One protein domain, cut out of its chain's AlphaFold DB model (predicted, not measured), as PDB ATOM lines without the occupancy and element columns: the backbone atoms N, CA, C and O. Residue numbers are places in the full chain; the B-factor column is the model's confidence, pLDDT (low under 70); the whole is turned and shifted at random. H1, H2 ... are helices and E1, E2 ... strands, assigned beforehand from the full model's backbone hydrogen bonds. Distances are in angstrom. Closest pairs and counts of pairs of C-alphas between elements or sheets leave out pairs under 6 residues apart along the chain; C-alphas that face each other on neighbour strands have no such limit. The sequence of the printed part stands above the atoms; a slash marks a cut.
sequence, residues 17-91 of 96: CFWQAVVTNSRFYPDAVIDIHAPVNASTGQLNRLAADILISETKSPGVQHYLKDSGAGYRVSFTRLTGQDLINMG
ATOM      1  N   CYS A  17       6.363  27.489 -21.354       67.50
ATOM      2  CA  CYS A  17       6.514  28.254 -22.597       67.50
ATOM      3  C   CYS A  17       6.436  27.437 -23.901       67.50
ATOM      4  O   CYS A  17       6.208  28.043 -24.944       67.50
ATOM      5  N   PHE A  18       6.440  26.094 -23.864       76.94
ATOM      6  CA  PHE A  18       5.843  25.306 -24.958       76.94
ATOM      7  C   PHE A  18       4.331  25.527 -24.989       76.94
ATOM      8  O   PHE A  18       3.783  25.947 -26.006       76.94
ATOM      9  N   TRP A  19       3.671  25.302 -23.849       77.88
ATOM     10  CA  TRP A  19       2.221  25.416 -23.728       77.88
ATOM     11  C   TRP A  19       1.732  26.818 -24.109       77.88
ATOM     12  O   TRP A  19       0.856  26.953 -24.956       77.88
ATOM     13  N   GLN A  20       2.364  27.875 -23.592       77.25
ATOM     14  CA  GLN A  20       2.060  29.252 -23.986       77.25
ATOM     15  C   GLN A  20       2.261  29.493 -25.491       77.25
ATOM     16  O   GLN A  20       1.436  30.164 -26.110       77.25
ATOM     17  N   ALA A  21       3.310  28.939 -26.105       75.62
ATOM     18  CA  ALA A  21       3.575  29.128 -27.528       75.62
ATOM     19  C   ALA A  21       2.530  28.424 -28.416       75.62
ATOM     20  O   ALA A  21       2.043  29.029 -29.372       75.62
ATOM     21  N   VAL A  22       2.100  27.200 -28.083       76.88
ATOM     22  CA  VAL A  22       1.072  26.485 -28.869       76.88
ATOM     23  C   VAL A  22      -0.360  26.961 -28.595       76.88
ATOM     24  O   VAL A  22      -1.213  26.872 -29.480       76.88
ATOM     25  N   VAL A  23      -0.631  27.534 -27.417       74.38
ATOM     26  CA  VAL A  23      -1.908  28.204 -27.091       74.38
ATOM     27  C   VAL A  23      -2.019  29.582 -27.761       74.38
ATOM     28  O   VAL A  23      -3.116  30.014 -28.107       74.38
ATOM     29  N   THR A  24      -0.900  30.268 -28.007       76.50
ATOM     30  CA  THR A  24      -0.873  31.561 -28.724       76.50
ATOM     31  C   THR A  24      -0.672  31.427 -30.238       76.50
ATOM     32  O   THR A  24      -0.613  32.439 -30.931       76.50
ATOM     33  N   ASN A  25      -0.579  30.198 -30.767       83.38
ATOM     34  CA  ASN A  25      -0.258  29.915 -32.174       83.38
ATOM     35  C   ASN A  25       1.040  30.614 -32.644       83.38
ATOM     36  O   ASN A  25       1.117  31.175 -33.742       83.38
ATOM     37  N   SER A  26       2.050  30.619 -31.768       86.62
ATOM     38  CA  SER A  26       3.362  31.223 -32.009       86.62
ATOM     39  C   SER A  26       4.094  30.564 -33.180       86.62
ATOM     40  O   SER A  26       3.876  29.396 -33.498       86.62
ATOM     41  N   ARG A  27       5.004  31.321 -33.806       88.94
ATOM     42  CA  ARG A  27       5.876  30.818 -34.876       88.94
ATOM     43  C   ARG A  27       7.121  30.141 -34.308       88.94
ATOM     44  O   ARG A  27       7.674  30.620 -33.322       88.94
ATOM     45  N   PHE A  28       7.587  29.082 -34.966       86.12
ATOM     46  CA  PHE A  28       8.801  28.350 -34.586       86.12
ATOM     47  C   PHE A  28       9.834  28.326 -35.717       86.12
ATOM     48  O   PHE A  28       9.486  28.243 -36.894       86.12
ATOM     49  N   TYR A  29      11.119  28.369 -35.360       87.56
ATOM     50  CA  TYR A  29      12.213  28.070 -36.289       87.56
ATOM     51  C   TYR A  29      12.379  26.549 -36.434       87.56
ATOM     52  O   TYR A  29      12.274  25.856 -35.420       87.56
ATOM     53  N   PRO A  30      12.674  26.008 -37.632       88.81
ATOM     54  CA  PRO A  30      12.830  24.565 -37.842       88.81
ATOM     55  C   PRO A  30      13.840  23.874 -36.910       88.81
ATOM     56  O   PRO A  30      13.613  22.744 -36.485       88.81
ATOM     57  N   ASP A  31      14.934  24.559 -36.567       86.75
ATOM     58  CA  ASP A  31      16.023  24.062 -35.717       86.75
ATOM     59  C   ASP A  31      15.847  24.369 -34.218       86.75
ATOM     60  O   ASP A  31      16.723  24.042 -33.413       86.75
ATOM     61  N   ALA A  32      14.713  24.959 -33.822       83.38
ATOM     62  CA  ALA A  32      14.359  25.107 -32.415       83.38
ATOM     63  C   ALA A  32      14.255  23.729 -31.738       83.38
ATOM     64  O   ALA A  32      13.814  22.755 -32.348       83.38
ATOM     65  N   VAL A  33      14.618  23.657 -30.457       85.31
ATOM     66  CA  VAL A  33      14.451  22.460 -29.620       85.31
ATOM     67  C   VAL A  33      13.451  22.788 -28.522       85.31
ATOM     68  O   VAL A  33      13.588  23.804 -27.845       85.31
ATOM     69  N   ILE A  34      12.444  21.936 -28.370       84.19
ATOM     70  CA  ILE A  34      11.307  22.134 -27.481       84.19
ATOM     71  C   ILE A  34      11.189  20.909 -26.580       84.19
ATOM     72  O   ILE A  34      11.039  19.791 -27.068       84.19
ATOM     73  N   ASP A  35      11.225  21.126 -25.268       84.88
ATOM     74  CA  ASP A  35      11.095  20.068 -24.271       84.88
ATOM     75  C   ASP A  35       9.747  20.196 -23.554       84.88
ATOM     76  O   ASP A  35       9.504  21.119 -22.776       84.88
ATOM     77  N   ILE A  36       8.844  19.258 -23.834       83.00
ATOM     78  CA  ILE A  36       7.475  19.263 -23.314       83.00
ATOM     79  C   ILE A  36       7.349  18.265 -22.167       83.00
ATOM     80  O   ILE A  36       7.865  17.153 -22.240       83.00
ATOM     81  N   HIS A  37       6.638  18.640 -21.111       85.38
ATOM     82  CA  HIS A  37       6.186  17.705 -20.086       85.38
ATOM     83  C   HIS A  37       4.838  18.156 -19.531       85.38
ATOM     84  O   HIS A  37       4.414  19.309 -19.700       85.38
ATOM     85  N   ALA A  38       4.162  17.224 -18.872       86.94
ATOM     86  CA  ALA A  38       2.889  17.469 -18.231       86.94
ATOM     87  C   ALA A  38       3.035  18.424 -17.035       86.94
ATOM     88  O   ALA A  38       4.042  18.363 -16.317       86.94
ATOM     89  N   PRO A  39       2.030  19.276 -16.766       85.56
ATOM     90  CA  PRO A  39       1.994  20.061 -15.542       85.56
ATOM     91  C   PRO A  39       1.957  19.136 -14.321       85.56
ATOM     92  O   PRO A  39       1.202  18.162 -14.274       85.56
ATOM     93  N   VAL A  40       2.753  19.468 -13.309       87.25
ATOM     94  CA  VAL A  40       2.808  18.750 -12.031       87.25
ATOM     95  C   VAL A  40       2.336  19.637 -10.887       87.25
ATOM     96  O   VAL A  40       2.432  20.863 -10.950       87.25
ATOM     97  N   ASN A  41       1.823  19.025  -9.824       85.12
ATOM     98  CA  ASN A  41       1.602  19.715  -8.563       85.12
ATOM     99  C   ASN A  41       2.960  19.986  -7.894       85.12
ATOM    100  O   ASN A  41       3.700  19.052  -7.591       85.12
ATOM    101  N   ALA A  42       3.271  21.258  -7.638       81.31
ATOM    102  CA  ALA A  42       4.546  21.680  -7.066       81.31
ATOM    103  C   ALA A  42       4.832  21.104  -5.663       81.31
ATOM    104  O   ALA A  42       5.998  20.969  -5.308       81.31
ATOM    105  N   SER A  43       3.809  20.745  -4.874       87.19
ATOM    106  CA  SER A  43       4.013  20.182  -3.529       87.19
ATOM    107  C   SER A  43       4.196  18.662  -3.499       87.19
ATOM    108  O   SER A  43       4.745  18.148  -2.528       87.19
ATOM    109  N   THR A  44       3.758  17.933  -4.534       89.62
ATOM    110  CA  THR A  44       3.834  16.457  -4.575       89.62
ATOM    111  C   THR A  44       4.681  15.904  -5.722       89.62
ATOM    112  O   THR A  44       4.962  14.709  -5.741       89.62
ATOM    113  N   GLY A  45       5.050  16.729  -6.707       83.69
ATOM    114  CA  GLY A  45       5.729  16.306  -7.939       83.69
ATOM    115  C   GLY A  45       4.870  15.447  -8.881       83.69
ATOM    116  O   GLY A  45       5.345  15.024  -9.932       83.69
ATOM    117  N   GLN A  46       3.611  15.175  -8.528       88.69
ATOM    118  CA  GLN A  46       2.721  14.298  -9.289       88.69
ATOM    119  C   GLN A  46       2.017  15.044 -10.427       88.69
ATOM    120  O   GLN A  46       1.763  16.245 -10.333       88.69
ATOM    121  N   LEU A  47       1.640  14.309 -11.478       88.81
ATOM    122  CA  LEU A  47       0.837  14.799 -12.602       88.81
ATOM    123  C   LEU A  47      -0.428  15.536 -12.125       88.81
ATOM    124  O   LEU A  47      -1.300  14.943 -11.489       88.81
ATOM    125  N   ASN A  48      -0.586  16.799 -12.524       90.81
ATOM    126  CA  ASN A  48      -1.850  17.515 -12.409       90.81
ATOM    127  C   ASN A  48      -2.686  17.254 -13.671       90.81
ATOM    128  O   ASN A  48      -2.581  17.971 -14.667       90.81
ATOM    129  N   ARG A  49      -3.505  16.197 -13.630       89.94
ATOM    130  CA  ARG A  49      -4.255  15.722 -14.802       89.94
ATOM    131  C   ARG A  49      -5.236  16.763 -15.348       89.94
ATOM    132  O   ARG A  49      -5.238  16.990 -16.548       89.94
ATOM    133  N   LEU A  50      -5.967  17.462 -14.475       90.62
ATOM    134  CA  LEU A  50      -6.892  18.529 -14.877       90.62
ATOM    135  C   LEU A  50      -6.165  19.670 -15.605       90.62
ATOM    136  O   LEU A  50      -6.632  20.140 -16.638       90.62
ATOM    137  N   ALA A  51      -5.001  20.093 -15.103       87.88
ATOM    138  CA  ALA A  51      -4.197  21.098 -15.793       87.88
ATOM    139  C   ALA A  51      -3.664  20.578 -17.142       87.88
ATOM    140  O   ALA A  51      -3.619  21.340 -18.102       87.88
ATOM    141  N   ALA A  52      -3.289  19.297 -17.236       89.31
ATOM    142  CA  ALA A  52      -2.849  18.692 -18.494       89.31
ATOM    143  C   ALA A  52      -3.979  18.685 -19.538       89.31
ATOM    144  O   ALA A  52      -3.769  19.132 -20.663       89.31
ATOM    145  N   ASP A  53      -5.185  18.268 -19.141       91.31
ATOM    146  CA  ASP A  53      -6.373  18.259 -20.001       91.31
ATOM    147  C   ASP A  53      -6.701  19.668 -20.534       91.31
ATOM    148  O   ASP A  53      -6.904  19.830 -21.738       91.31
ATOM    149  N   ILE A  54      -6.655  20.697 -19.674       89.50
ATOM    150  CA  ILE A  54      -6.883  22.106 -20.057       89.50
ATOM    151  C   ILE A  54      -5.826  22.606 -21.056       89.50
ATOM    152  O   ILE A  54      -6.156  23.251 -22.051       89.50
ATOM    153  N   LEU A  55      -4.543  22.319 -20.823       87.75
ATOM    154  CA  LEU A  55      -3.467  22.767 -21.717       87.75
ATOM    155  C   LEU A  55      -3.535  22.081 -23.093       87.75
ATOM    156  O   LEU A  55      -3.297  22.713 -24.127       87.75
ATOM    157  N   ILE A  56      -3.939  20.809 -23.122       89.94
ATOM    158  CA  ILE A  56      -4.208  20.071 -24.358       89.94
ATOM    159  C   ILE A  56      -5.437  20.652 -25.077       89.94
ATOM    160  O   ILE A  56      -5.380  20.836 -26.294       89.94
ATOM    161  N   SER A  57      -6.530  20.984 -24.376       90.00
ATOM    162  CA  SER A  57      -7.717  21.580 -25.014       90.00
ATOM    163  C   SER A  57      -7.462  22.985 -25.560       90.00
ATOM    164  O   SER A  57      -7.975  23.320 -26.624       90.00
ATOM    165  N   GLU A  58      -6.628  23.785 -24.888       89.38
ATOM    166  CA  GLU A  58      -6.303  25.150 -25.322       89.38
ATOM    167  C   GLU A  58      -5.300  25.228 -26.482       89.38
ATOM    168  O   GLU A  58      -5.201  26.275 -27.132       89.38
ATOM    169  N   THR A  59      -4.575  24.144 -26.772       89.31
ATOM    170  CA  THR A  59      -3.604  24.054 -27.875       89.31
ATOM    171  C   THR A  59      -4.272  24.359 -29.222       89.31
ATOM    172  O   THR A  59      -5.183  23.647 -29.638       89.31
ATOM    173  N   LYS A  60      -3.817  25.409 -29.928       89.38
ATOM    174  CA  LYS A  60      -4.481  25.906 -31.152       89.38
ATOM    175  C   LYS A  60      -4.098  25.157 -32.427       89.38
ATOM    176  O   LYS A  60      -4.848  25.211 -33.395       89.38
ATOM    177  N   SER A  61      -2.956  24.470 -32.440       89.12
ATOM    178  CA  SER A  61      -2.566  23.596 -33.550       89.12
ATOM    179  C   SER A  61      -3.244  22.224 -33.407       89.12
ATOM    180  O   SER A  61      -2.947  21.513 -32.440       89.12
ATOM    181  N   PRO A  62      -4.122  21.809 -34.345       90.69
ATOM    182  CA  PRO A  62      -4.818  20.529 -34.237       90.69
ATOM    183  C   PRO A  62      -3.860  19.335 -34.262       90.69
ATOM    184  O   PRO A  62      -4.031  18.408 -33.478       90.69
ATOM    185  N   GLY A  63      -2.817  19.366 -35.102       93.19
ATOM    186  CA  GLY A  63      -1.841  18.276 -35.187       93.19
ATOM    187  C   GLY A  63      -1.054  18.093 -33.888       93.19
ATOM    188  O   GLY A  63      -0.878  16.962 -33.438       93.19
ATOM    189  N   VAL A  64      -0.671  19.191 -33.224       91.75
ATOM    190  CA  VAL A  64      -0.038  19.124 -31.897       91.75
ATOM    191  C   VAL A  64      -1.029  18.612 -30.850       91.75
ATOM    192  O   VAL A  64      -0.666  17.765 -30.037       91.75
ATOM    193  N   GLN A  65      -2.290  19.058 -30.880       92.56
ATOM    194  CA  GLN A  65      -3.316  18.558 -29.962       92.56
ATOM    195  C   GLN A  65      -3.547  17.043 -30.117       92.56
ATOM    196  O   GLN A  65      -3.639  16.343 -29.107       92.56
ATOM    197  N   HIS A  66      -3.619  16.531 -31.351       94.31
ATOM    198  CA  HIS A  66      -3.721  15.094 -31.624       94.31
ATOM    199  C   HIS A  66      -2.490  14.345 -31.110       94.31
ATOM    200  O   HIS A  66      -2.628  13.446 -30.286       94.31
ATOM    201  N   TYR A  67      -1.282  14.790 -31.475       93.56
ATOM    202  CA  TYR A  67      -0.036  14.196 -30.989       93.56
ATOM    203  C   TYR A  67       0.011  14.085 -29.457       93.56
ATOM    204  O   TYR A  67       0.365  13.032 -28.926       93.56
ATOM    205  N   LEU A  68      -0.369  15.142 -28.731       91.44
ATOM    206  CA  LEU A  68      -0.350  15.169 -27.264       91.44
ATOM    207  C   LEU A  68      -1.305  14.151 -26.627       91.44
ATOM    208  O   LEU A  68      -0.953  13.567 -25.598       91.44
ATOM    209  N   LYS A  69      -2.484  13.946 -27.233       91.00
ATOM    210  CA  LYS A  69      -3.487  12.959 -26.803       91.00
ATOM    211  C   LYS A  69      -3.031  11.538 -27.141       91.00
ATOM    212  O   LYS A  69      -2.941  10.703 -26.245       91.00
ATOM    213  N   ASP A  70      -2.672  11.298 -28.397       93.81
ATOM    214  CA  ASP A  70      -2.467   9.955 -28.950       93.81
ATOM    215  C   ASP A  70      -1.139   9.328 -28.486       93.81
ATOM    216  O   ASP A  70      -1.076   8.142 -28.173       93.81
ATOM    217  N   SER A  71      -0.071  10.128 -28.362       91.56
ATOM    218  CA  SER A  71       1.207   9.673 -27.778       91.56
ATOM    219  C   SER A  71       1.201   9.659 -26.241       91.56
ATOM    220  O   SER A  71       2.118   9.124 -25.603       91.56
ATOM    221  N   GLY A  72       0.212  10.317 -25.630       90.50
ATOM    222  CA  GLY A  72       0.163  10.617 -24.204       90.50
ATOM    223  C   GLY A  72       1.252  11.580 -23.712       90.50
ATOM    224  O   GLY A  72       1.411  11.716 -22.500       90.50
ATOM    225  N   ALA A  73       2.027  12.234 -24.590       89.00
ATOM    226  CA  ALA A  73       3.135  13.114 -24.192       89.00
ATOM    227  C   ALA A  73       2.692  14.268 -23.270       89.00
ATOM    228  O   ALA A  73       3.425  14.626 -22.351       89.00
ATOM    229  N   GLY A  74       1.465  14.776 -23.435       87.38
ATOM    230  CA  GLY A  74       0.893  15.805 -22.555       87.38
ATOM    231  C   GLY A  74       0.618  15.350 -21.112       87.38
ATOM    232  O   GLY A  74       0.378  16.195 -20.253       87.38
ATOM    233  N   TYR A  75       0.696  14.043 -20.828       90.12
ATOM    234  CA  TYR A  75       0.465  13.436 -19.508       90.12
ATOM    235  C   TYR A  75       1.728  12.821 -18.880       90.12
ATOM    236  O   TYR A  75       1.666  12.263 -17.784       90.12
ATOM    237  N   ARG A  76       2.888  12.910 -19.545       88.56
ATOM    238  CA  ARG A  76       4.162  12.383 -19.031       88.56
ATOM    239  C   ARG A  76       4.864  13.424 -18.164       88.56
ATOM    240  O   ARG A  76       5.069  14.555 -18.588       88.56
ATOM    241  N   VAL A  77       5.273  13.023 -16.959       84.44
ATOM    242  CA  VAL A  77       6.133  13.847 -16.085       84.44
ATOM    243  C   VAL A  77       7.565  13.919 -16.634       84.44
ATOM    244  O   VAL A  77       8.257  14.910 -16.429       84.44
ATOM    245  N   SER A  78       8.007  12.896 -17.372       85.69
ATOM    246  CA  SER A  78       9.265  12.933 -18.115       85.69
ATOM    247  C   SER A  78       9.172  13.841 -19.343       85.69
ATOM    248  O   SER A  78       8.173  13.842 -20.066       85.69
ATOM    249  N   PHE A  79      10.252  14.579 -19.601       83.94
ATOM    250  CA  PHE A  79      10.376  15.417 -20.788       83.94
ATOM    251  C   PHE A  79      10.326  14.584 -22.073       83.94
ATOM    252  O   PHE A  79      11.031  13.586 -22.226       83.94
ATOM    253  N   THR A  80       9.516  15.043 -23.020       87.62
ATOM    254  CA  THR A  80       9.481  14.595 -24.410       87.62
ATOM    255  C   THR A  80      10.072  15.712 -25.266       87.62
ATOM    256  O   THR A  80       9.620  16.852 -25.188       87.62
ATOM    257  N   ARG A  81      11.099  15.403 -26.062       88.38
ATOM    258  CA  ARG A  81      11.777  16.385 -26.916       88.38
ATOM    259  C   ARG A  81      11.185  16.384 -28.320       88.38
ATOM    260  O   ARG A  81      11.036  15.323 -28.919       88.38
ATOM    261  N   LEU A  82      10.924  17.575 -28.842       88.25
ATOM    262  CA  LEU A  82      10.513  17.849 -30.217       88.25
ATOM    263  C   LEU A  82      11.432  18.910 -30.832       88.25
ATOM    264  O   LEU A  82      12.019  19.736 -30.127       88.25
ATOM    265  N   THR A  83      11.539  18.910 -32.154       89.69
ATOM    266  CA  THR A  83      12.116  20.020 -32.917       89.69
ATOM    267  C   THR A  83      11.026  20.995 -33.358       89.69
ATOM    268  O   THR A  83       9.841  20.656 -33.423       89.69
ATOM    269  N   GLY A  84      11.412  22.221 -33.712       88.31
ATOM    270  CA  GLY A  84      10.495  23.166 -34.342       88.31
ATOM    271  C   GLY A  84       9.975  22.645 -35.682       88.31
ATOM    272  O   GLY A  84       8.815  22.872 -36.006       88.31
ATOM    273  N   GLN A  85      10.778  21.865 -36.416       91.75
ATOM    274  CA  GLN A  85      10.332  21.172 -37.623       91.75
ATOM    275  C   GLN A  85       9.218  20.150 -37.339       91.75
ATOM    276  O   GLN A  85       8.267  20.088 -38.112       91.75
ATOM    277  N   ASP A  86       9.273  19.406 -36.229       93.19
ATOM    278  CA  ASP A  86       8.190  18.487 -35.841       93.19
ATOM    279  C   ASP A  86       6.887  19.254 -35.577       93.19
ATOM    280  O   ASP A  86       5.822  18.862 -36.053       93.19
ATOM    281  N   LEU A  87       6.969  20.391 -34.878       91.31
ATOM    282  CA  LEU A  87       5.820  21.271 -34.635       91.31
ATOM    283  C   LEU A  87       5.260  21.866 -35.938       91.31
ATOM    284  O   LEU A  87       4.043  21.909 -36.115       91.31
ATOM    285  N   ILE A  88       6.124  22.272 -36.873       92.06
ATOM    286  CA  ILE A  88       5.723  22.761 -38.201       92.06
ATOM    287  C   ILE A  88       5.031  21.652 -39.006       92.06
ATOM    288  O   ILE A  88       3.982  21.894 -39.600       92.06
ATOM    289  N   ASN A  89       5.548  20.420 -38.965       94.44
ATOM    290  CA  ASN A  89       4.916  19.250 -39.587       94.44
ATOM    291  C   ASN A  89       3.540  18.941 -38.962       94.44
ATOM    292  O   ASN A  89       2.634  18.486 -39.652       94.44
ATOM    293  N   MET A  90       3.364  19.242 -37.672       93.12
ATOM    294  CA  MET A  90       2.082  19.190 -36.958       93.12
ATOM    295  C   MET A  90       1.177  20.419 -37.201       93.12
ATOM    296  O   MET A  90       0.119  20.538 -36.581       93.12
ATOM    297  N   GLY A  91       1.546  21.333 -38.103       90.44
ATOM    298  CA  GLY A  91       0.727  22.480 -38.509       90.44
ATOM    299  C   GLY A  91       0.894  23.740 -37.656       90.44
ATOM    300  O   GLY A  91       0.044  24.626 -37.710       90.44
TER     301      GLY A  91
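Overview. This is residues 17 to 91 of the 96 residues of an uncharacterized protein of Bradyrhizobium erythrophlei (UniProt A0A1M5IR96). A helical hairpin, H2 and H3, and a short ribbon of two antiparallel strands, E1 and E2, make two sides; H1 bridges them at one edge, and H4 follows at the end of E2. The loop of residues 37 to 48 reaches one end of the longest axis. Printed are 75 residues, with named elements in the order H1 E1 H2 H3 E2 H4, mostly helix; the whole is compact, radius of gyration of the C-alphas 11.9 A, spanning 35 by 21 by 21 A.

Along the chain. Find C-alpha 17 at (6.514, 28.254, -22.597), where H1, residues 17 to 23, begins. Next come E1, 33 to 36; H2, 49 to 58, 14.3 A long; H3, 62 to 70, 12.1 A; E2, 80 to 83; and H4, 84 to 89, ending at (4.916, 19.250, -39.587).

Arrangement. H1 and H2 only just touch, with 3 pairs of C-alphas within 8 A, closest Val 23 and Glu 58 at 5.6 A. H2 and H3 touch, C-alphas 56 and 65 closest at 5.9 A, at a shallow tilt of 23 degrees, opposite ways. Between E1 and E2, N 34 and O 82 are within hydrogen-bond range at 2.8 A. In the four helices every O i to N i+4 pair is within range.

Size, cuts and confidence. The C-alphas farthest apart, of Ser 43 and Asn 89, are 36.1 A apart. The printed part has no cut; the link E1 to H2 is long. Residue 17 alone is under pLDDT 70.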